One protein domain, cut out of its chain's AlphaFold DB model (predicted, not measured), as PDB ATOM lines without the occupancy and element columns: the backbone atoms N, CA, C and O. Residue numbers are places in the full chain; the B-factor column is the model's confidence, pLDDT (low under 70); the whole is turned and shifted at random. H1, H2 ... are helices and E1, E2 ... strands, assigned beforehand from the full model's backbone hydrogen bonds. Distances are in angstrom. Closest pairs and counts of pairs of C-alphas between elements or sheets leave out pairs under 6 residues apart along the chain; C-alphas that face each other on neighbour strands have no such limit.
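Overview. This is residues 34 to 153 and 194 to 221 of the 221 residues of an uncharacterized protein of Pedobacter yonginense (UniProt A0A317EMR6). A strongly twisted antiparallel sheet of four strands has H4 packed on one face near the middle of the domain, with H1 over the same face at one end. Toward the other end, H5 and H6 form a helical hairpin beyond H4, and H3 packs on H4 and H6. The printed part has 148 residues, with six named helices and four named strands in the order E1 H1 H2 E2 H3 H4 H5 H6 E3 E4; across the sheet the order is E2 E1 E4 E3. It is mixed, helices and strands, in two layers, H1 and H4 making the helix layer on one face. The whole is compact, with a radius of gyration of the C-alphas of 15.6 A and spans of 45 by 36 by 31 A.

Arrangement. Start at E1, residues 34 to 45, an inner strand antiparallel to E4, residues 209 to 220, at 162 degrees; N 43 and O 212 are 2.9 A apart. Its other antiparallel neighbour is edge strand E2, residues 73 to 78, at 130 degrees, with N 44 and O 74 at 2.8 A. Edge strand E3, residues 202 to 206, forms a hairpin with E4; look for N 204 and O 211 at 2.9 A. H1, residues 47 to 56, is on the sheet at a height of 9.8 A and touches no helix. The hub is H4, residues 94 to 107, on the same face; its closest C-alphas to E4 are those of Ala 102 and Leu 216, 5.6 A apart. Its residues 103 to 107 alone touch H2, residues 65 to 70, at C-alphas 69 and 107, 4.7 A apart. Its residues 94 to 95 alone touch H3, residues 81 to 90, about perpendicular at 76 degrees, with closest C-alphas 87 and 94 at 5.5 A. H4 only just touches H5, residues 113 to 123, with 3 pairs of C-alphas within 8 A, made by residues 100 to 104 of H4 alone; the closest are 104 and 116, 7.0 A. H5 and H6, residues 136 to 151, are a hairpin, closest at C-alphas 117 and 138, 5.8 A. H6 only grazes the sheet, with residues 145 to 151. In the six helices every O i to N i+4 pair is within hydrogen-bond range.

Along the chain. Find C-alpha 34 at (265.032, 184.504, 219.301); from there E1 runs 28.8 A to C-alpha 45. H4 measures 19.8 A and H6 22.5 A. E4 runs 36.4 A to C-alpha 220 at (259.165, 185.070, 216.510).

Size, cuts and confidence. C-alphas 58 and 132 are the two farthest apart, 49.4 A. H5 to H6 is a long link, 12 residues. Residues 154 to 193 are not printed; C-alphas 153 and 194 are 19.5 A apart across the cut. Look for pLDDT under 70 at residues 54 to 62, 152 to 153 and 198 to 200.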
ATOM      1  N   ASN A  34     264.075 185.371 219.951       79.81
ATOM      2  CA  ASN A  34     265.032 184.504 219.301       79.81
ATOM      3  C   ASN A  34     264.899 183.034 219.742       79.81
ATOM      4  O   ASN A  34     265.107 182.697 220.905       79.81
ATOM      5  N   LEU A  35     264.606 182.153 218.788       82.62
ATOM      6  CA  LEU A  35     264.581 180.702 218.970       82.62
ATOM      7  C   LEU A  35     265.934 180.054 218.656       82.62
ATOM      8  O   LEU A  35     266.273 179.022 219.230       82.62
ATOM      9  N   LEU A  36     266.703 180.633 217.739       87.81
ATOM     10  CA  LEU A  36     267.999 180.110 217.324       87.81
ATOM     11  C   LEU A  36     268.855 181.242 216.767       87.81
ATOM     12  O   LEU A  36     268.411 181.949 215.868       87.81
ATOM     13  N   ASP A  37     270.093 181.351 217.242       88.62
ATOM     14  CA  ASP A  37     271.132 182.185 216.632       88.62
ATOM     15  C   ASP A  37     272.292 181.288 216.190       88.62
ATOM     16  O   ASP A  37     272.941 180.642 217.018       88.62
ATOM     17  N   LEU A  38     272.531 181.209 214.885       87.75
ATOM     18  CA  LEU A  38     273.663 180.505 214.297       87.75
ATOM     19  C   LEU A  38     274.592 181.523 213.661       87.75
ATOM     20  O   LEU A  38     274.297 182.043 212.590       87.75
ATOM     21  N   ASN A  39     275.737 181.743 214.299       77.69
ATOM     22  CA  ASN A  39     276.708 182.741 213.847       77.69
ATOM     23  C   ASN A  39     277.761 182.195 212.860       77.69
ATOM     24  O   ASN A  39     278.683 182.913 212.487       77.69
ATOM     25  N   SER A  40     277.671 180.913 212.477       85.56
ATOM     26  CA  SER A  40     278.701 180.266 211.655       85.56
ATOM     27  C   SER A  40     278.198 178.992 210.962       85.56
ATOM     28  O   SER A  40     278.494 177.869 211.385       85.56
ATOM     29  N   ILE A  41     277.449 179.151 209.874       94.06
ATOM     30  CA  ILE A  41     277.191 178.074 208.908       94.06
ATOM     31  C   ILE A  41     278.265 178.175 207.824       94.06
ATOM     32  O   ILE A  41     278.370 179.204 207.160       94.06
ATOM     33  N   ILE A  42     279.086 177.135 207.672       94.62
ATOM     34  CA  ILE A  42     280.257 177.157 206.792       94.62
ATOM     35  C   ILE A  42     279.903 176.542 205.443       94.62
ATOM     36  O   ILE A  42     279.463 175.389 205.361       94.62
ATOM     37  N   PHE A  43     280.179 177.300 204.387       94.19
ATOM     38  CA  PHE A  43     280.081 176.852 203.008       94.19
ATOM     39  C   PHE A  43     281.427 176.984 202.310       94.19
ATOM     40  O   PHE A  43     282.164 177.928 202.569       94.19
ATOM     41  N   LYS A  44     281.717 176.069 201.392       93.88
ATOM     42  CA  LYS A  44     282.825 176.172 200.445       93.88
ATOM     43  C   LYS A  44     282.346 176.849 199.169       93.88
ATOM     44  O   LYS A  44     281.298 176.469 198.639       93.88
ATOM     45  N   LEU A  45     283.111 177.820 198.686       91.25
ATOM     46  CA  LEU A  45     282.858 178.515 197.426       91.25
ATOM     47  C   LEU A  45     283.451 177.726 196.255       91.25
ATOM     48  O   LEU A  45     284.489 177.080 196.401       91.25
ATOM     49  N   ASP A  46     282.792 177.767 195.098       88.19
ATOM     50  CA  ASP A  46     283.379 177.231 193.867       88.19
ATOM     51  C   ASP A  46     284.420 178.192 193.254       88.19
ATOM     52  O   ASP A  46     284.534 179.357 193.641       88.19
ATOM     53  N   GLU A  47     285.199 177.701 192.287       80.44
ATOM     54  CA  GLU A  47     286.264 178.483 191.636       80.44
ATOM     55  C   GLU A  47     285.738 179.743 190.930       80.44
ATOM     56  O   GLU A  47     286.415 180.768 190.871       80.44
ATOM     57  N   GLN A  48     284.513 179.698 190.403       81.31
ATOM     58  CA  GLN A  48     283.909 180.859 189.754       81.31
ATOM     59  C   GLN A  48     283.552 181.938 190.788       81.31
ATOM     60  O   GLN A  48     283.859 183.113 190.589       81.31
ATOM     61  N   SER A  49     282.976 181.530 191.919       79.88
ATOM     62  CA  SER A  49     282.644 182.401 193.051       79.88
ATOM     63  C   SER A  49     283.898 182.960 193.725       79.88
ATOM     64  O   SER A  49     283.876 184.082 194.222       79.88
ATOM     65  N   PHE A  50     285.014 182.221 193.695       72.06
ATOM     66  CA  PHE A  50     286.332 182.708 194.116       72.06
ATOM     67  C   PHE A  50     286.775 183.924 193.293       72.06
ATOM     68  O   PHE A  50     287.200 184.942 193.846       72.06
ATOM     69  N   LEU A  51     286.658 183.840 191.964       71.94
ATOM     70  CA  LEU A  51     287.020 184.941 191.068       71.94
ATOM     71  C   LEU A  51     286.093 186.145 191.254       71.94
ATOM     72  O   LEU A  51     286.572 187.277 191.317       71.94
ATOM     73  N   GLU A  52     284.789 185.901 191.381       74.12
ATOM     74  CA  GLU A  52     283.785 186.943 191.612       74.12
ATOM     75  C   GLU A  52     284.026 187.672 192.942       74.12
ATOM     76  O   GLU A  52     284.098 188.901 192.970       74.12
ATOM     77  N   TYR A  53     284.271 186.933 194.029       71.12
ATOM     78  CA  TYR A  53     284.594 187.526 195.325       71.12
ATOM     79  C   TYR A  53     285.854 188.391 195.278       71.12
ATOM     80  O   TYR A  53     285.842 189.510 195.781       71.12
ATOM     81  N   ASN A  54     286.929 187.914 194.646       68.50
ATOM     82  CA  ASN A  54     288.177 188.673 194.534       68.50
ATOM     83  C   ASN A  54     288.030 189.994 193.768       68.50
ATOM     84  O   ASN A  54     288.894 190.867 193.877       68.50
ATOM     85  N   LEU A  55     286.982 190.137 192.956       67.25
ATOM     86  CA  LEU A  55     286.635 191.398 192.311       67.25
ATOM     87  C   LEU A  55     285.815 192.287 193.253       67.25
ATOM     88  O   LEU A  55     286.123 193.470 193.371       67.25
ATOM     89  N   ILE A  56     284.827 191.719 193.953       69.56
ATOM     90  CA  ILE A  56     283.953 192.445 194.889       69.56
ATOM     91  C   ILE A  56     284.742 192.984 196.090       69.56
ATOM     92  O   ILE A  56     284.627 194.162 196.415       69.56
ATOM     93  N   SER A  57     285.610 192.172 196.701       67.25
ATOM     94  CA  SER A  57     286.406 192.548 197.882       67.25
ATOM     95  C   SER A  57     287.430 193.656 197.624       67.25
ATOM     96  O   SER A  57     287.922 194.281 198.559       67.25
ATOM     97  N   LYS A  58     287.755 193.930 196.356       65.31
ATOM     98  CA  LYS A  58     288.600 195.069 195.963       65.31
ATOM     99  C   LYS A  58     287.840 196.394 195.925       65.31
ATOM    100  O   LYS A  58     288.478 197.441 195.853       65.31
ATOM    101  N   VAL A  59     286.509 196.349 195.915       62.56
ATOM    102  CA  VAL A  59     285.630 197.513 195.730       62.56
ATOM    103  C   VAL A  59     284.788 197.783 196.980       62.56
ATOM    104  O   VAL A  59     284.548 198.943 197.308       62.56
ATOM    105  N   GLU A  60     284.381 196.740 197.703       63.91
ATOM    106  CA  GLU A  60     283.526 196.823 198.889       63.91
ATOM    107  C   GLU A  60     284.219 196.204 200.114       63.91
ATOM    108  O   GLU A  60     284.839 195.145 200.019       63.91
ATOM    109  N   ASN A  61     284.094 196.858 201.276       59.56
ATOM    110  CA  ASN A  61     284.655 196.354 202.538       59.56
ATOM    111  C   ASN A  61     283.805 195.236 203.167       59.56
ATOM    112  O   ASN A  61     284.360 194.388 203.860       59.56
ATOM    113  N   ASP A  62     282.493 195.221 202.907       63.75
ATOM    114  CA  ASP A  62     281.542 194.254 203.462       63.75
ATOM    115  C   ASP A  62     280.717 193.611 202.345       63.75
ATOM    116  O   ASP A  62     280.263 194.288 201.422       63.75
ATOM    117  N   LEU A  63     280.475 192.302 202.448       71.19
ATOM    118  CA  LEU A  63     279.598 191.591 201.520       71.19
ATOM    119  C   LEU A  63     278.138 191.882 201.851       71.19
ATOM    120  O   LEU A  63     277.625 191.486 202.898       71.19
ATOM    121  N   ASN A  64     277.445 192.547 200.934       72.81
ATOM    122  CA  ASN A  64     275.998 192.695 201.021       72.81
ATOM    123  C   ASN A  64     275.269 191.398 200.596       72.81
ATOM    124  O   ASN A  64     275.838 190.508 199.957       72.81
ATOM    125  N   ASN A  65     273.975 191.297 200.920       71.00
ATOM    126  CA  ASN A  65     273.158 190.125 200.573       71.00
ATOM    127  C   ASN A  65     273.118 189.844 199.063       71.00
ATOM    128  O   ASN A  65     273.079 188.683 198.663       71.00
ATOM    129  N   THR A  66     273.160 190.880 198.221       73.81
ATOM    130  CA  THR A  66     273.151 190.731 196.760       73.81
ATOM    131  C   THR A  66     274.395 189.990 196.277       73.81
ATOM    132  O   THR A  66     274.265 189.037 195.513       73.81
ATOM    133  N   ALA A  67     275.576 190.358 196.777       76.31
ATOM    134  CA  ALA A  67     276.830 189.672 196.482       76.31
ATOM    135  C   ALA A  67     276.795 188.216 196.961       76.31
ATOM    136  O   ALA A  67     277.132 187.311 196.213       76.31
ATOM    137  N   ILE A  68     276.314 187.960 198.181       79.62
ATOM    138  CA  ILE A  68     276.212 186.590 198.715       79.62
ATOM    139  C   ILE A  68     275.241 185.742 197.881       79.62
ATOM    140  O   ILE A  68     275.464 184.549 197.672       79.62
ATOM    141  N   SER A  69     274.161 186.349 197.383       79.69
ATOM    142  CA  SER A  69     273.132 185.649 196.618       79.69
ATOM    143  C   SER A  69     273.647 185.076 195.291       79.69
ATOM    144  O   SER A  69     273.189 183.997 194.900       79.69
ATOM    145  N   SER A  70     274.606 185.735 194.625       80.81
ATOM    146  CA  SER A  70     275.176 185.268 193.353       80.81
ATOM    147  C   SER A  70     276.157 184.110 193.532       80.81
ATOM    148  O   SER A  70     276.266 183.268 192.638       80.81
ATOM    149  N   LEU A  71     276.785 183.997 194.707       84.50
ATOM    150  CA  LEU A  71     277.769 182.956 194.986       84.50
ATOM    151  C   LEU A  71     277.151 181.557 194.906       84.50
ATOM    152  O   LEU A  71     276.049 181.267 195.398       84.50
ATOM    153  N   LYS A  72     277.918 180.653 194.303       87.75
ATOM    154  CA  LYS A  72     277.688 179.217 194.352       87.75
ATOM    155  C   LYS A  72     278.503 178.645 195.499       87.75
ATOM    156  O   LYS A  72     279.726 178.755 195.553       87.75
ATOM    157  N   MET A  73     277.787 178.036 196.432       89.81
ATOM    158  CA  MET A  73     278.334 177.561 197.695       89.81
ATOM    159  C   MET A  73     277.853 176.139 197.956       89.81
ATOM    160  O   MET A  73     276.714 175.791 197.640       89.81
ATOM    161  N   SER A  74     278.707 175.334 198.575       93.62
ATOM    162  CA  SER A  74     278.392 173.981 199.033       93.62
ATOM    163  C   SER A  74     278.502 173.916 200.551       93.62
ATOM    164  O   SER A  74     279.487 174.377 201.123       93.62
ATOM    165  N   PHE A  75     277.468 173.404 201.219       96.25
ATOM    166  CA  PHE A  75     277.464 173.287 202.676       96.25
ATOM    167  C   PHE A  75     278.552 172.318 203.142       96.25
ATOM    168  O   PHE A  75     278.677 171.220 202.601       96.25
ATOM    169  N   ILE A  76     279.314 172.725 204.157       96.69
ATOM    170  CA  ILE A  76     280.367 171.903 204.760       96.69
ATOM    171  C   ILE A  76     279.951 171.443 206.152       96.69
ATOM    172  O   ILE A  76     279.930 170.244 206.420       96.69
ATOM    173  N   LYS A  77     279.657 172.394 207.046       96.38
ATOM    174  CA  LYS A  77     279.344 172.118 208.454       96.38
ATOM    175  C   LYS A  77     278.741 173.327 209.158       96.38
ATOM    176  O   LYS A  77     278.828 174.459 208.679       96.38
ATOM    177  N   ILE A  78     278.201 173.095 210.344       95.19
ATOM    178  CA  ILE A  78     277.980 174.146 211.338       95.19
ATOM    179  C   ILE A  78     279.244 174.214 212.199       95.19
ATOM    180  O   ILE A  78     279.741 173.192 212.660       95.19
ATOM    181  N   GLU A  79     279.796 175.409 212.411       93.31
ATOM    182  CA  GLU A  79     281.083 175.553 213.113       93.31
ATOM    183  C   GLU A  79     281.050 174.985 214.538       93.31
ATOM    184  O   GLU A  79     281.994 174.320 214.968       93.31
ATOM    185  N   CYS A  80     279.951 175.210 215.263       93.56
ATOM    186  CA  CYS A  80     279.757 174.630 216.585       93.56
ATOM    187  C   CYS A  80     279.330 173.161 216.471       93.56
ATOM    188  O   CYS A  80     278.163 172.856 216.208       93.56
ATOM    189  N   GLN A  81     280.270 172.254 216.739       94.19
ATOM    190  CA  GLN A  81     280.043 170.809 216.683       94.19
ATOM    191  C   GLN A  81     278.915 170.344 217.617       94.19
ATOM    192  O   GLN A  81     278.111 169.501 217.228       94.19
ATOM    193  N   GLU A  82     278.819 170.889 218.834       91.19
ATOM    194  CA  GLU A  82     277.754 170.523 219.778       91.19
ATOM    195  C   GLU A  82     276.367 170.863 219.211       91.19
ATOM    196  O   GLU A  82     275.449 170.041 219.266       91.19
ATOM    197  N   THR A  83     276.221 172.049 218.614       90.75
ATOM    198  CA  THR A  83     274.983 172.470 217.945       90.75
ATOM    199  C   THR A  83     274.672 171.588 216.741       90.75
ATOM    200  O   THR A  83     273.532 171.149 216.587       90.75
ATOM    201  N   GLU A  84     275.673 171.269 215.917       94.31
ATOM    202  CA  GLU A  84     275.492 170.377 214.770       94.31
ATOM    203  C   GLU A  84     274.993 168.990 215.194       94.31
ATOM    204  O   GLU A  84     274.050 168.451 214.611       94.31
ATOM    205  N   LEU A  85     275.596 168.415 216.239       93.75
ATOM    206  CA  LEU A  85     275.199 167.116 216.773       93.75
ATOM    207  C   LEU A  85     273.780 167.156 217.351       93.75
ATOM    208  O   LEU A  85     272.989 166.259 217.068       93.75
ATOM    209  N   LYS A  86     273.415 168.212 218.090       90.44
ATOM    210  CA  LYS A  86     272.038 168.405 218.581       90.44
ATOM    211  C   LYS A  86     271.026 168.463 217.439       90.44
ATOM    212  O   LYS A  86     269.959 167.872 217.549       90.44
ATOM    213  N   MET A  87     271.361 169.114 216.328       93.88
ATOM    214  CA  MET A  87     270.503 169.137 215.142       93.88
ATOM    215  C   MET A  87     270.357 167.755 214.508       93.88
ATOM    216  O   MET A  87     269.239 167.353 214.193       93.88
ATOM    217  N   LYS A  88     271.457 167.003 214.392       95.38
ATOM    218  CA  LYS A  88     271.445 165.619 213.889       95.38
ATOM    219  C   LYS A  88     270.591 164.678 214.747       95.38
ATOM    220  O   LYS A  88     270.024 163.734 214.205       95.38
ATOM    221  N   LEU A  89     270.467 164.939 216.055       94.00
ATOM    222  CA  LEU A  89     269.557 164.201 216.943       94.00
ATOM    223  C   LEU A  89     268.073 164.476 216.647       94.00
ATOM    224  O   LEU A  89     267.248 163.594 216.858       94.00
ATOM    225  N   ILE A  90     267.730 165.681 216.179       92.56
ATOM    226  CA  ILE A  90     266.355 166.032 215.781       92.56
ATOM    227  C   ILE A  90     266.013 165.350 214.457       92.56
ATOM    228  O   ILE A  90     264.972 164.707 214.322       92.56
ATOM    229  N   GLU A  91     266.888 165.530 213.471       95.12
ATOM    230  CA  GLU A  91     266.808 164.890 212.166       95.12
ATOM    231  C   GLU A  91     268.214 164.798 211.571       95.12
ATOM    232  O   GLU A  91     268.975 165.765 211.581       95.12
ATOM    233  N   SER A  92     268.554 163.643 211.005       95.88
ATOM    234  CA  SER A  92     269.917 163.317 210.556       95.88
ATOM    235  C   SER A  92     270.516 164.349 209.589       95.88
ATOM    236  O   SER A  92     271.714 164.635 209.637       95.88
ATOM    237  N   ARG A  93     269.672 164.950 208.743       96.94
ATOM    238  CA  ARG A  93     270.041 165.956 207.732       96.94
ATOM    239  C   ARG A  93     269.656 167.385 208.115       96.94
ATOM    240  O   ARG A  93     269.670 168.275 207.271       96.94
ATOM    241  N   MET A  94     269.325 167.630 209.383       97.19
ATOM    242  CA  MET A  94     268.943 168.959 209.863       97.19
ATOM    243  C   MET A  94     270.017 170.036 209.617       97.19
ATOM    244  O   MET A  94     269.636 171.124 209.198       97.19
ATOM    245  N   PRO A  95     271.336 169.782 209.783       97.19
ATOM    246  CA  PRO A  95     272.350 170.791 209.453       97.19
ATOM    247  C   PRO A  95     272.339 171.200 207.973       97.19
ATOM    248  O   PRO A  95     272.435 172.382 207.651       97.19
ATOM    249  N   GLU A  96     272.155 170.231 207.074       97.44
ATOM    250  CA  GLU A  96     272.050 170.471 205.632       97.44
ATOM    251  C   GLU A  96     270.774 171.267 205.319       97.44
ATOM    252  O   GLU A  96     270.823 172.259 204.596       97.44
ATOM    253  N   LEU A  97     269.642 170.918 205.946       97.69
ATOM    254  CA  LEU A  97     268.398 171.681 205.837       97.69
ATOM    255  C   LEU A  97     268.577 173.139 206.287       97.69
ATOM    256  O   LEU A  97     268.222 174.050 205.547       97.69
ATOM    257  N   ILE A  98     269.168 173.364 207.465       96.31
ATOM    258  CA  ILE A  98     269.496 174.695 208.001       96.31
ATOM    259  C   ILE A  98     270.338 175.511 207.012       96.31
ATOM    260  O   ILE A  98     270.099 176.705 206.842       96.31
ATOM    261  N   SER A  99     271.283 174.872 206.320       95.38
ATOM    262  CA  SER A  99     272.102 175.535 205.305       95.38
ATOM    263  C   SER A  99     271.261 176.082 204.142       95.38
ATOM    264  O   SER A  99     271.474 177.213 203.702       95.38
ATOM    265  N   HIS A 100     270.232 175.346 203.708       95.56
ATOM    266  CA  HIS A 100     269.295 175.804 202.679       95.56
ATOM    267  C   HIS A 100     268.356 176.901 203.189       95.56
ATOM    268  O   HIS A 100     268.004 177.799 202.427       95.56
ATOM    269  N   ILE A 101     267.990 176.874 204.474       95.50
ATOM    270  CA  ILE A 101     267.221 177.955 205.107       95.50
ATOM    271  C   ILE A 101     268.030 179.254 205.118       95.50
ATOM    272  O   ILE A 101     267.509 180.304 204.742       95.50
ATOM    273  N   ALA A 102     269.310 179.182 205.496       92.94
ATOM    274  CA  ALA A 102     270.211 180.326 205.418       92.94
ATOM    275  C   ALA A 102     270.316 180.834 203.977       92.94
ATOM    276  O   ALA A 102     270.093 182.016 203.727       92.94
ATOM    277  N   HIS A 103     270.559 179.942 203.014       89.69
ATOM    278  CA  HIS A 103     270.655 180.305 201.599       89.69
ATOM    279  C   HIS A 103     269.409 181.033 201.084       89.69
ATOM    280  O   HIS A 103     269.532 182.067 200.431       89.69
ATOM    281  N   PHE A 104     268.214 180.558 201.442       92.44
ATOM    282  CA  PHE A 104     266.956 181.232 201.124       92.44
ATOM    283  C   PHE A 104     266.888 182.647 201.724       92.44
ATOM    284  O   PHE A 104     266.503 183.585 201.026       92.44
ATOM    285  N   GLY A 105     267.313 182.825 202.978       91.00
ATOM    286  CA  GLY A 105     267.328 184.132 203.645       91.00
ATOM    287  C   GLY A 105     268.330 185.139 203.063       91.00
ATOM    288  O   GLY A 105     268.141 186.339 203.223       91.00
ATOM    289  N   TYR A 106     269.387 184.680 202.386       87.62
ATOM    290  CA  TYR A 106     270.324 185.558 201.667       87.62
ATOM    291  C   TYR A 106     269.911 185.818 200.212       87.62
ATOM    292  O   TYR A 106     270.277 186.844 199.647       87.62
ATOM    293  N   ARG A 107     269.155 184.902 199.592       86.19
ATOM    294  CA  ARG A 107     268.734 185.007 198.183       86.19
ATOM    295  C   ARG A 107     267.385 185.669 197.966       86.19
ATOM    296  O   ARG A 107     267.095 186.095 196.851       86.19
ATOM    297  N   THR A 108     266.545 185.709 198.989       85.56
ATOM    298  CA  THR A 108     265.187 186.233 198.881       85.56
ATOM    299  C   THR A 108     264.992 187.409 199.825       85.56
ATOM    300  O   THR A 108     265.669 187.532 200.842       85.56
ATOM    301  N   SER A 109     264.037 188.277 199.502       85.50
ATOM    302  CA  SER A 109     263.570 189.322 200.417       85.50
ATOM    303  C   SER A 109     262.583 188.794 201.467       85.50
ATOM    304  O   SER A 109     262.105 189.565 202.297       85.50
ATOM    305  N   SER A 110     262.251 187.498 201.426       90.00
ATOM    306  CA  SER A 110     261.264 186.887 202.307       90.00
ATOM    307  C   SER A 110     261.900 186.344 203.576       90.00
ATOM    308  O   SER A 110     262.933 185.679 203.559       90.00
ATOM    309  N   ASN A 111     261.217 186.572 204.692       91.56
ATOM    310  CA  ASN A 111     261.541 185.991 205.988       91.56
ATOM    311  C   ASN A 111     260.490 184.970 206.462       91.56
ATOM    312  O   ASN A 111     260.592 184.439 207.570       91.56
ATOM    313  N   SER A 112     259.475 184.699 205.639       92.62
ATOM    314  CA  SER A 112     258.321 183.873 205.989       92.62
ATOM    315  C   SER A 112     258.666 182.388 205.936       92.62
ATOM    316  O   SER A 112     259.064 181.871 204.892       92.62
ATOM    317  N   LEU A 113     258.425 181.661 207.033       93.88
ATOM    318  CA  LEU A 113     258.592 180.206 207.031       93.88
ATOM    319  C   LEU A 113     257.653 179.504 206.047       93.88
ATOM    320  O   LEU A 113     258.021 178.479 205.482       93.88
ATOM    321  N   LYS A 114     256.457 180.050 205.808       93.06
ATOM    322  CA  LYS A 114     255.503 179.473 204.853       93.06
ATOM    323  C   LYS A 114     256.032 179.536 203.419       93.06
ATOM    324  O   LYS A 114     255.903 178.570 202.671       93.06
ATOM    325  N   GLU A 115     256.649 180.656 203.050       95.25
ATOM    326  CA  GLU A 115     257.269 180.818 201.731       95.25
ATOM    327  C   GLU A 115     258.537 179.973 201.605       95.25
ATOM    328  O   GLU A 115     258.716 179.297 200.595       95.25
ATOM    329  N   LEU A 116     259.356 179.926 202.658       96.69
ATOM    330  CA  LEU A 116     260.509 179.032 202.748       96.69
ATOM    331  C   LEU A 116     260.112 177.561 202.556       96.69
ATOM    332  O   LEU A 116     260.770 176.854 201.801       96.69
ATOM    333  N   ILE A 117     259.044 177.088 203.209       96.56
ATOM    334  CA  ILE A 117     258.546 175.715 203.036       96.56
ATOM    335  C   ILE A 117     258.165 175.475 201.576       96.56
ATOM    336  O   ILE A 117     258.626 174.503 200.988       96.56
ATOM    337  N   GLY A 118     257.375 176.371 200.975       95.75
ATOM    338  CA  GLY A 118     256.993 176.253 199.565       95.75
ATOM    339  C   GLY A 118     258.209 176.212 198.634       95.75
ATOM    340  O   GLY A 118     258.272 175.385 197.725       95.75
ATOM    341  N   TYR A 119     259.212 177.050 198.905       95.94
ATOM    342  CA  TYR A 119     260.480 177.040 198.185       95.94
ATOM    343  C   TYR A 119     261.204 175.697 198.328       95.94
ATOM    344  O   TYR A 119     261.541 175.082 197.317       95.94
ATOM    345  N   LEU A 120     261.398 175.203 199.553       96.88
ATOM    346  CA  LEU A 120     262.105 173.948 199.819       96.88
ATOM    347  C   LEU A 120     261.395 172.736 199.209       96.88
ATOM    348  O   LEU A 120     262.060 171.901 198.602       96.88
ATOM    349  N   GLU A 121     260.066 172.664 199.305       95.88
ATOM    350  CA  GLU A 121     259.278 171.598 198.677       95.88
ATOM    351  C   GLU A 121     259.398 171.639 197.146       95.88
ATOM    352  O   GLU A 121     259.490 170.586 196.518       95.88
ATOM    353  N   SER A 122     259.465 172.835 196.542       94.75
ATOM    354  CA  SER A 122     259.622 172.989 195.088       94.75
ATOM    355  C   SER A 122     261.026 172.649 194.582       94.75
ATOM    356  O   SER A 122     261.171 172.044 193.523       94.75
ATOM    357  N   GLN A 123     262.067 173.053 195.317       95.44
ATOM    358  CA  GLN A 123     263.457 172.850 194.909       95.44
ATOM    359  C   GLN A 123     263.966 171.461 195.286       95.44
ATOM    360  O   GLN A 123     264.906 170.968 194.666       95.44
ATOM    361  N   ASN A 124     263.375 170.858 196.320       96.75
ATOM    362  CA  ASN A 124     263.775 169.588 196.909       96.75
ATOM    363  C   ASN A 124     265.309 169.448 197.026       96.75
ATOM    364  O   ASN A 124     265.892 168.484 196.519       96.75
ATOM    365  N   PRO A 125     266.006 170.407 197.670       95.81
ATOM    366  CA  PRO A 125     267.469 170.450 197.656       95.81
ATOM    367  C   PRO A 125     268.127 169.226 198.310       95.81
ATOM    368  O   PRO A 125     269.250 168.853 197.986       95.81
ATOM    369  N   LEU A 126     267.387 168.562 199.197       96.69
ATOM    370  CA  LEU A 126     267.799 167.347 199.888       96.69
ATOM    371  C   LEU A 126     267.409 166.079 199.118       96.69
ATOM    372  O   LEU A 126     267.810 164.992 199.524       96.69
ATOM    373  N   LYS A 127     266.688 166.184 197.997       96.94
ATOM    374  CA  LYS A 127     266.276 165.051 197.155       96.94
ATOM    375  C   LYS A 127     265.476 163.999 197.929       96.94
ATOM    376  O   LYS A 127     265.710 162.801 197.783       96.94
ATOM    377  N   PHE A 128     264.555 164.438 198.785       96.12
ATOM    378  CA  PHE A 128     263.595 163.529 199.403       96.12
ATOM    379  C   PHE A 128     262.700 162.896 198.331       96.12
ATOM    380  O   PHE A 128     262.367 163.532 197.330       96.12
ATOM    381  N   ASP A 129     262.291 161.646 198.543       95.12
ATOM    382  CA  ASP A 129     261.333 160.978 197.663       95.12
ATOM    383  C   ASP A 129     259.921 161.537 197.885       95.12
ATOM    384  O   ASP A 129     259.167 161.078 198.740       95.12
ATOM    385  N   GLN A 130     259.553 162.538 197.090       91.56
ATOM    386  CA  GLN A 130     258.238 163.178 197.129       91.56
ATOM    387  C   GLN A 130     257.178 162.438 196.286       91.56
ATOM    388  O   GLN A 130     256.071 162.952 196.127       91.56
ATOM    389  N   SER A 131     257.447 161.227 195.769       94.62
ATOM    390  CA  SER A 131     256.528 160.493 194.869       94.62
ATOM    391  C   SER A 131     255.143 160.207 195.466       94.62
ATOM    392  O   SER A 131     254.186 159.953 194.732       94.62
ATOM    393  N   LYS A 132     255.022 160.251 196.799       95.56
ATOM    394  CA  LYS A 132     253.772 160.057 197.551       95.56
ATOM    395  C   LYS A 132     253.180 161.346 198.129       95.56
ATOM    396  O   LYS A 132     252.204 161.278 198.869       95.56
ATOM    397  N   GLY A 133     253.749 162.509 197.808       91.56
ATOM    398  CA  GLY A 133     253.259 163.805 198.285       91.56
ATOM    399  C   GLY A 133     253.452 164.039 199.787       91.56
ATOM    400  O   GLY A 133     252.700 164.800 200.389       91.56
ATOM    401  N   HIS A 134     254.422 163.369 200.418       93.88
ATOM    402  CA  HIS A 134     254.740 163.600 201.827       93.88
ATOM    403  C   HIS A 134     255.481 164.940 202.012       93.88
ATOM    404  O   HIS A 134     256.454 165.185 201.297       93.88
ATOM    405  N   PRO A 135     255.076 165.784 202.982       94.25
ATOM    406  CA  PRO A 135     255.641 167.120 203.178       94.25
ATOM    407  C   PRO A 135     256.906 167.066 204.051       94.25
ATOM    408  O   PRO A 135     256.903 167.455 205.223       94.25
ATOM    409  N   PHE A 136     257.988 166.494 203.516       96.19
ATOM    410  CA  PHE A 136     259.219 166.247 204.277       96.19
ATOM    411  C   PHE A 136     259.825 167.525 204.860       96.19
ATOM    412  O   PHE A 136     260.303 167.507 205.997       96.19
ATOM    413  N   TYR A 137     259.807 168.634 204.118       97.25
ATOM    414  CA  TYR A 137     260.417 169.878 204.575       97.25
ATOM    415  C   TYR A 137     259.581 170.545 205.654       97.25
ATOM    416  O   TYR A 137     260.127 170.927 206.689       97.25
ATOM    417  N   GLU A 138     258.263 170.624 205.458       96.38
ATOM    418  CA  GLU A 138     257.356 171.155 206.478       96.38
ATOM    419  C   GLU A 138     257.455 170.346 207.776       96.38
ATOM    420  O   GLU A 138     257.577 170.917 208.860       96.38
ATOM    421  N   HIS A 139     257.457 169.014 207.675       95.88
ATOM    422  CA  HIS A 139     257.571 168.117 208.825       95.88
ATOM    423  C   HIS A 139     258.885 168.309 209.588       95.88
ATOM    424  O   HIS A 139     258.885 168.451 210.813       95.88
ATOM    425  N   ASN A 140     260.010 168.360 208.873       96.88
ATOM    426  CA  ASN A 140     261.325 168.534 209.486       96.88
ATOM    427  C   ASN A 140     261.489 169.928 210.107       96.88
ATOM    428  O   ASN A 140     262.043 170.048 211.200       96.88
ATOM    429  N   LEU A 141     260.950 170.970 209.469       96.19
ATOM    430  CA  LEU A 141     260.965 172.322 210.022       96.19
ATOM    431  C   LEU A 141     260.087 172.425 211.276       96.19
ATOM    432  O   LEU A 141     260.506 173.003 212.276       96.19
ATOM    433  N   LYS A 142     258.906 171.799 211.273       94.12
ATOM    434  CA  LYS A 142     258.035 171.696 212.452       94.12
ATOM    435  C   LYS A 142     258.735 171.001 213.622       94.12
ATOM    436  O   LYS A 142     258.690 171.518 214.737       94.12
ATOM    437  N   LYS A 143     259.429 169.882 213.377       93.25
ATOM    438  CA  LYS A 143     260.262 169.216 214.396       93.25
ATOM    439  C   LYS A 143     261.322 170.160 214.964       93.25
ATOM    440  O   LYS A 143     261.431 170.267 216.181       93.25
ATOM    441  N   LEU A 144     262.066 170.859 214.099       94.06
ATOM    442  CA  LEU A 144     263.093 171.815 214.520       94.06
ATOM    443  C   LEU A 144     262.507 172.889 215.442       94.06
ATOM    444  O   LEU A 144     262.997 173.069 216.551       94.06
ATOM    445  N   LEU A 145     261.449 173.578 215.007       89.94
ATOM    446  CA  LEU A 145     260.835 174.665 215.773       89.94
ATOM    447  C   LEU A 145     260.292 174.184 217.113       89.94
ATOM    448  O   LEU A 145     260.486 174.850 218.129       89.94
ATOM    449  N   PHE A 146     259.648 173.017 217.124       85.81
ATOM    450  CA  PHE A 146     259.155 172.404 218.347       85.81
ATOM    451  C   PHE A 146     260.299 172.131 219.325       85.81
ATOM    452  O   PHE A 146     260.221 172.532 220.485       85.81
ATOM    453  N   THR A 147     261.396 171.523 218.859       85.19
ATOM    454  CA  THR A 147     262.571 171.283 219.702       85.19
ATOM    455  C   THR A 147     263.192 172.585 220.200       85.19
ATOM    456  O   THR A 147     263.456 172.678 221.393       85.19
ATOM    457  N   LEU A 148     263.372 173.598 219.345       83.25
ATOM    458  CA  LEU A 148     263.925 174.900 219.746       83.25
ATOM    459  C   LEU A 148     263.068 175.585 220.820       83.25
ATOM    460  O   LEU A 148     263.594 176.119 221.797       83.25
ATOM    461  N   CYS A 149     261.741 175.524 220.681       77.56
ATOM    462  CA  CYS A 149     260.823 176.049 221.690       77.56
ATOM    463  C   CYS A 149     260.976 175.318 223.029       77.56
ATOM    464  O   CYS A 149     261.002 175.962 224.075       77.56
ATOM    465  N   LEU A 150     261.112 173.989 223.006       74.75
ATOM    466  CA  LEU A 150     261.311 173.190 224.217       74.75
ATOM    467  C   LEU A 150     262.694 173.387 224.852       74.75
ATOM    468  O   LEU A 150     262.809 173.346 226.075       74.75
ATOM    469  N   THR A 151     263.757 173.585 224.065       72.25
ATOM    470  CA  THR A 151     265.111 173.795 224.605       72.25
ATOM    471  C   THR A 151     265.267 175.162 225.245       72.25
ATOM    472  O   THR A 151     265.944 175.274 226.266       72.25
ATOM    473  N   ASN A 152     264.622 176.177 224.671       66.31
ATOM    474  CA  ASN A 152     264.640 177.542 225.193       66.31
ATOM    475  C   ASN A 152     263.565 177.762 226.266       66.31
ATOM    476  O   ASN A 152     263.447 178.854 226.819       66.31
ATOM    477  N   TRP A 153     262.782 176.723 226.569       65.75
ATOM    478  CA  TRP A 153     261.776 176.752 227.613       65.75
ATOM    479  C   TRP A 153     262.430 176.944 228.987       65.75
ATOM    480  O   TRP A 153     263.342 176.190 229.347       65.75
ATOM    481  N   ILE A 194     262.644 183.845 209.700       94.25
ATOM    482  CA  ILE A 194     264.104 183.760 209.598       94.25
ATOM    483  C   ILE A 194     264.697 185.154 209.421       94.25
ATOM    484  O   ILE A 194     264.056 186.066 208.907       94.25
ATOM    485  N   THR A 195     265.926 185.366 209.858       90.12
ATOM    486  CA  THR A 195     266.630 186.628 209.627       90.12
ATOM    487  C   THR A 195     268.099 186.338 209.390       90.12
ATOM    488  O   THR A 195     268.706 185.544 210.102       90.12
ATOM    489  N   THR A 196     268.668 186.979 208.383       86.00
ATOM    490  CA  THR A 196     270.097 186.953 208.076       86.00
ATOM    491  C   THR A 196     270.696 188.298 208.483       86.00
ATOM    492  O   THR A 196     270.024 189.330 208.426       86.00
ATOM    493  N   LYS A 197     271.933 188.297 208.983       73.12
ATOM    494  CA  LYS A 197     272.632 189.517 209.414       73.12
ATOM    495  C   LYS A 197     273.830 189.756 208.503       73.12
ATOM    496  O   LYS A 197     274.910 189.255 208.806       73.12
ATOM    497  N   SER A 198     273.604 190.541 207.448       63.69
ATOM    498  CA  SER A 198     274.642 191.029 206.533       63.69
ATOM    499  C   SER A 198     275.716 191.842 207.261       63.69
ATOM    500  O   SER A 198     275.393 192.592 208.185       63.69
ATOM    501  N   GLY A 199     276.966 191.746 206.814       60.25
ATOM    502  CA  GLY A 199     278.137 192.428 207.378       60.25
ATOM    503  C   GLY A 199     278.833 191.666 208.512       60.25
ATOM    504  O   GLY A 199     279.844 192.121 209.037       60.25
ATOM    505  N   MET A 200     278.315 190.501 208.911       62.25
ATOM    506  CA  MET A 200     279.006 189.583 209.828       62.25
ATOM    507  C   MET A 200     279.552 188.347 209.108       62.25
ATOM    508  O   MET A 200     280.209 187.509 209.731       62.25
ATOM    509  N   GLU A 201     279.279 188.213 207.812       71.69
ATOM    510  CA  GLU A 201     279.797 187.134 206.992       71.69
ATOM    511  C   GLU A 201     281.296 187.291 206.818       71.69
ATOM    512  O   GLU A 201     281.819 188.374 206.556       71.69
ATOM    513  N   ARG A 202     282.003 186.177 206.956       75.38
ATOM    514  CA  ARG A 202     283.452 186.151 206.791       75.38
ATOM    515  C   ARG A 202     283.794 185.155 205.713       75.38
ATOM    516  O   ARG A 202     283.561 183.958 205.895       75.38
ATOM    517  N   ILE A 203     284.343 185.663 204.614       82.94
ATOM    518  CA  ILE A 203     285.056 184.830 203.657       82.94
ATOM    519  C   ILE A 203     286.481 184.644 204.160       82.94
ATOM    520  O   ILE A 203     287.105 185.586 204.646       82.94
ATOM    521  N   TYR A 204     286.968 183.413 204.101       85.81
ATOM    522  CA  TYR A 204     288.310 183.062 204.536       85.81
ATOM    523  C   TYR A 204     288.882 181.949 203.664       85.81
ATOM    524  O   TYR A 204     288.140 181.145 203.100       85.81
ATOM    525  N   GLU A 205     290.207 181.919 203.560       87.00
ATOM    526  CA  GLU A 205     290.941 180.869 202.865       87.00
ATOM    527  C   GLU A 205     291.499 179.868 203.877       87.00
ATOM    528  O   GLU A 205     292.056 180.250 204.907       87.00
ATOM    529  N   GLU A 206     291.357 178.583 203.581       89.62
ATOM    530  CA  GLU A 206     291.952 177.501 204.353       89.62
ATOM    531  C   GLU A 206     292.438 176.422 203.378       89.62
ATOM    532  O   GLU A 206     291.665 175.892 202.584       89.62
ATOM    533  N   ASN A 207     293.739 176.107 203.413       91.31
ATOM    534  CA  ASN A 207     294.381 175.115 202.536       91.31
ATOM    535  C   ASN A 207     294.178 175.350 201.022       91.31
ATOM    536  O   ASN A 207     294.047 174.391 200.264       91.31
ATOM    537  N   GLY A 208     294.160 176.610 200.573       86.19
ATOM    538  CA  GLY A 208     293.955 176.960 199.161       86.19
ATOM    539  C   GLY A 208     292.497 176.903 198.700       86.19
ATOM    540  O   GLY A 208     292.225 177.068 197.513       86.19
ATOM    541  N   GLU A 209     291.553 176.672 199.615       89.75
ATOM    542  CA  GLU A 209     290.119 176.682 199.336       89.75
ATOM    543  C   GLU A 209     289.452 177.875 200.028       89.75
ATOM    544  O   GLU A 209     289.812 178.233 201.151       89.75
ATOM    545  N   LEU A 210     288.464 178.492 199.372       88.94
ATOM    546  CA  LEU A 210     287.680 179.571 199.971       88.94
ATOM    547  C   LEU A 210     286.401 179.057 200.619       88.94
ATOM    548  O   LEU A 210     285.639 178.271 200.048       88.94
ATOM    549  N   PHE A 211     286.120 179.630 201.778       91.31
ATOM    550  CA  PHE A 211     284.934 179.367 202.565       91.31
ATOM    551  C   PHE A 211     284.231 180.667 202.917       91.31
ATOM    552  O   PHE A 211     284.864 181.710 203.043       91.31
ATOM    553  N   ILE A 212     282.921 180.594 203.127       88.69
ATOM    554  CA  ILE A 212     282.104 181.678 203.661       88.69
ATOM    555  C   ILE A 212     281.372 181.202 204.913       88.69
ATOM    556  O   ILE A 212     280.823 180.097 204.952       88.69
ATOM    557  N   LYS A 213     281.358 182.051 205.943       90.81
ATOM    558  CA  LYS A 213     280.518 181.886 207.133       90.81
ATOM    559  C   LYS A 213     279.266 182.725 206.977       90.81
ATOM    560  O   LYS A 213     279.373 183.940 206.849       90.81
ATOM    561  N   LEU A 214     278.109 182.078 207.011       91.00
ATOM    562  CA  LEU A 214     276.811 182.739 206.987       91.00
ATOM    563  C   LEU A 214     276.119 182.649 208.342       91.00
ATOM    564  O   LEU A 214     276.274 181.664 209.071       91.00
ATOM    565  N   ASN A 215     275.310 183.667 208.627       91.06
ATOM    566  CA  ASN A 215     274.544 183.776 209.856       91.06
ATOM    567  C   ASN A 215     273.070 183.479 209.598       91.06
ATOM    568  O   ASN A 215     272.506 183.888 208.584       91.06
ATOM    569  N   LEU A 216     272.422 182.811 210.544       92.56
ATOM    570  CA  LEU A 216     270.989 182.569 210.503       92.56
ATOM    571  C   LEU A 216     270.391 182.751 211.889       92.56
ATOM    572  O   LEU A 216     270.795 182.095 212.846       92.56
ATOM    573  N   GLN A 217     269.354 183.573 211.955       92.19
ATOM    574  CA  GLN A 217     268.489 183.695 213.108       92.19
ATOM    575  C   GLN A 217     267.113 183.100 212.793       92.19
ATOM    576  O   GLN A 217     266.557 183.352 211.724       92.19
ATOM    577  N   ILE A 218     266.539 182.352 213.733       91.44
ATOM    578  CA  ILE A 218     265.126 181.953 213.726       91.44
ATOM    579  C   ILE A 218     264.477 182.599 214.940       91.44
ATOM    580  O   ILE A 218     264.946 182.416 216.059       91.44
ATOM    581  N   ARG A 219     263.404 183.359 214.738       86.94
ATOM    582  CA  ARG A 219     262.768 184.147 215.799       86.94
ATOM    583  C   ARG A 219     261.272 184.297 215.583       86.94
ATOM    584  O   ARG A 219     260.805 184.240 214.452       86.94
ATOM    585  N   PHE A 220     260.521 184.553 216.641       83.19
ATOM    586  CA  PHE A 220     259.165 185.070 216.510       83.19
ATOM    587  C   PHE A 220     259.167 186.451 215.835       83.19
ATOM    588  O   PHE A 220     260.157 187.200 215.911       83.19
ATOM    589  N   LYS A 221     258.074 186.731 215.118       79.75
ATOM    590  CA  LYS A 221     257.807 188.011 214.453       79.75
ATOM    591  C   LYS A 221     257.839 189.159 215.459       79.75
ATOM    592  O   LYS A 221     257.173 189.041 216.509       79.75
TER     593      LYS A 221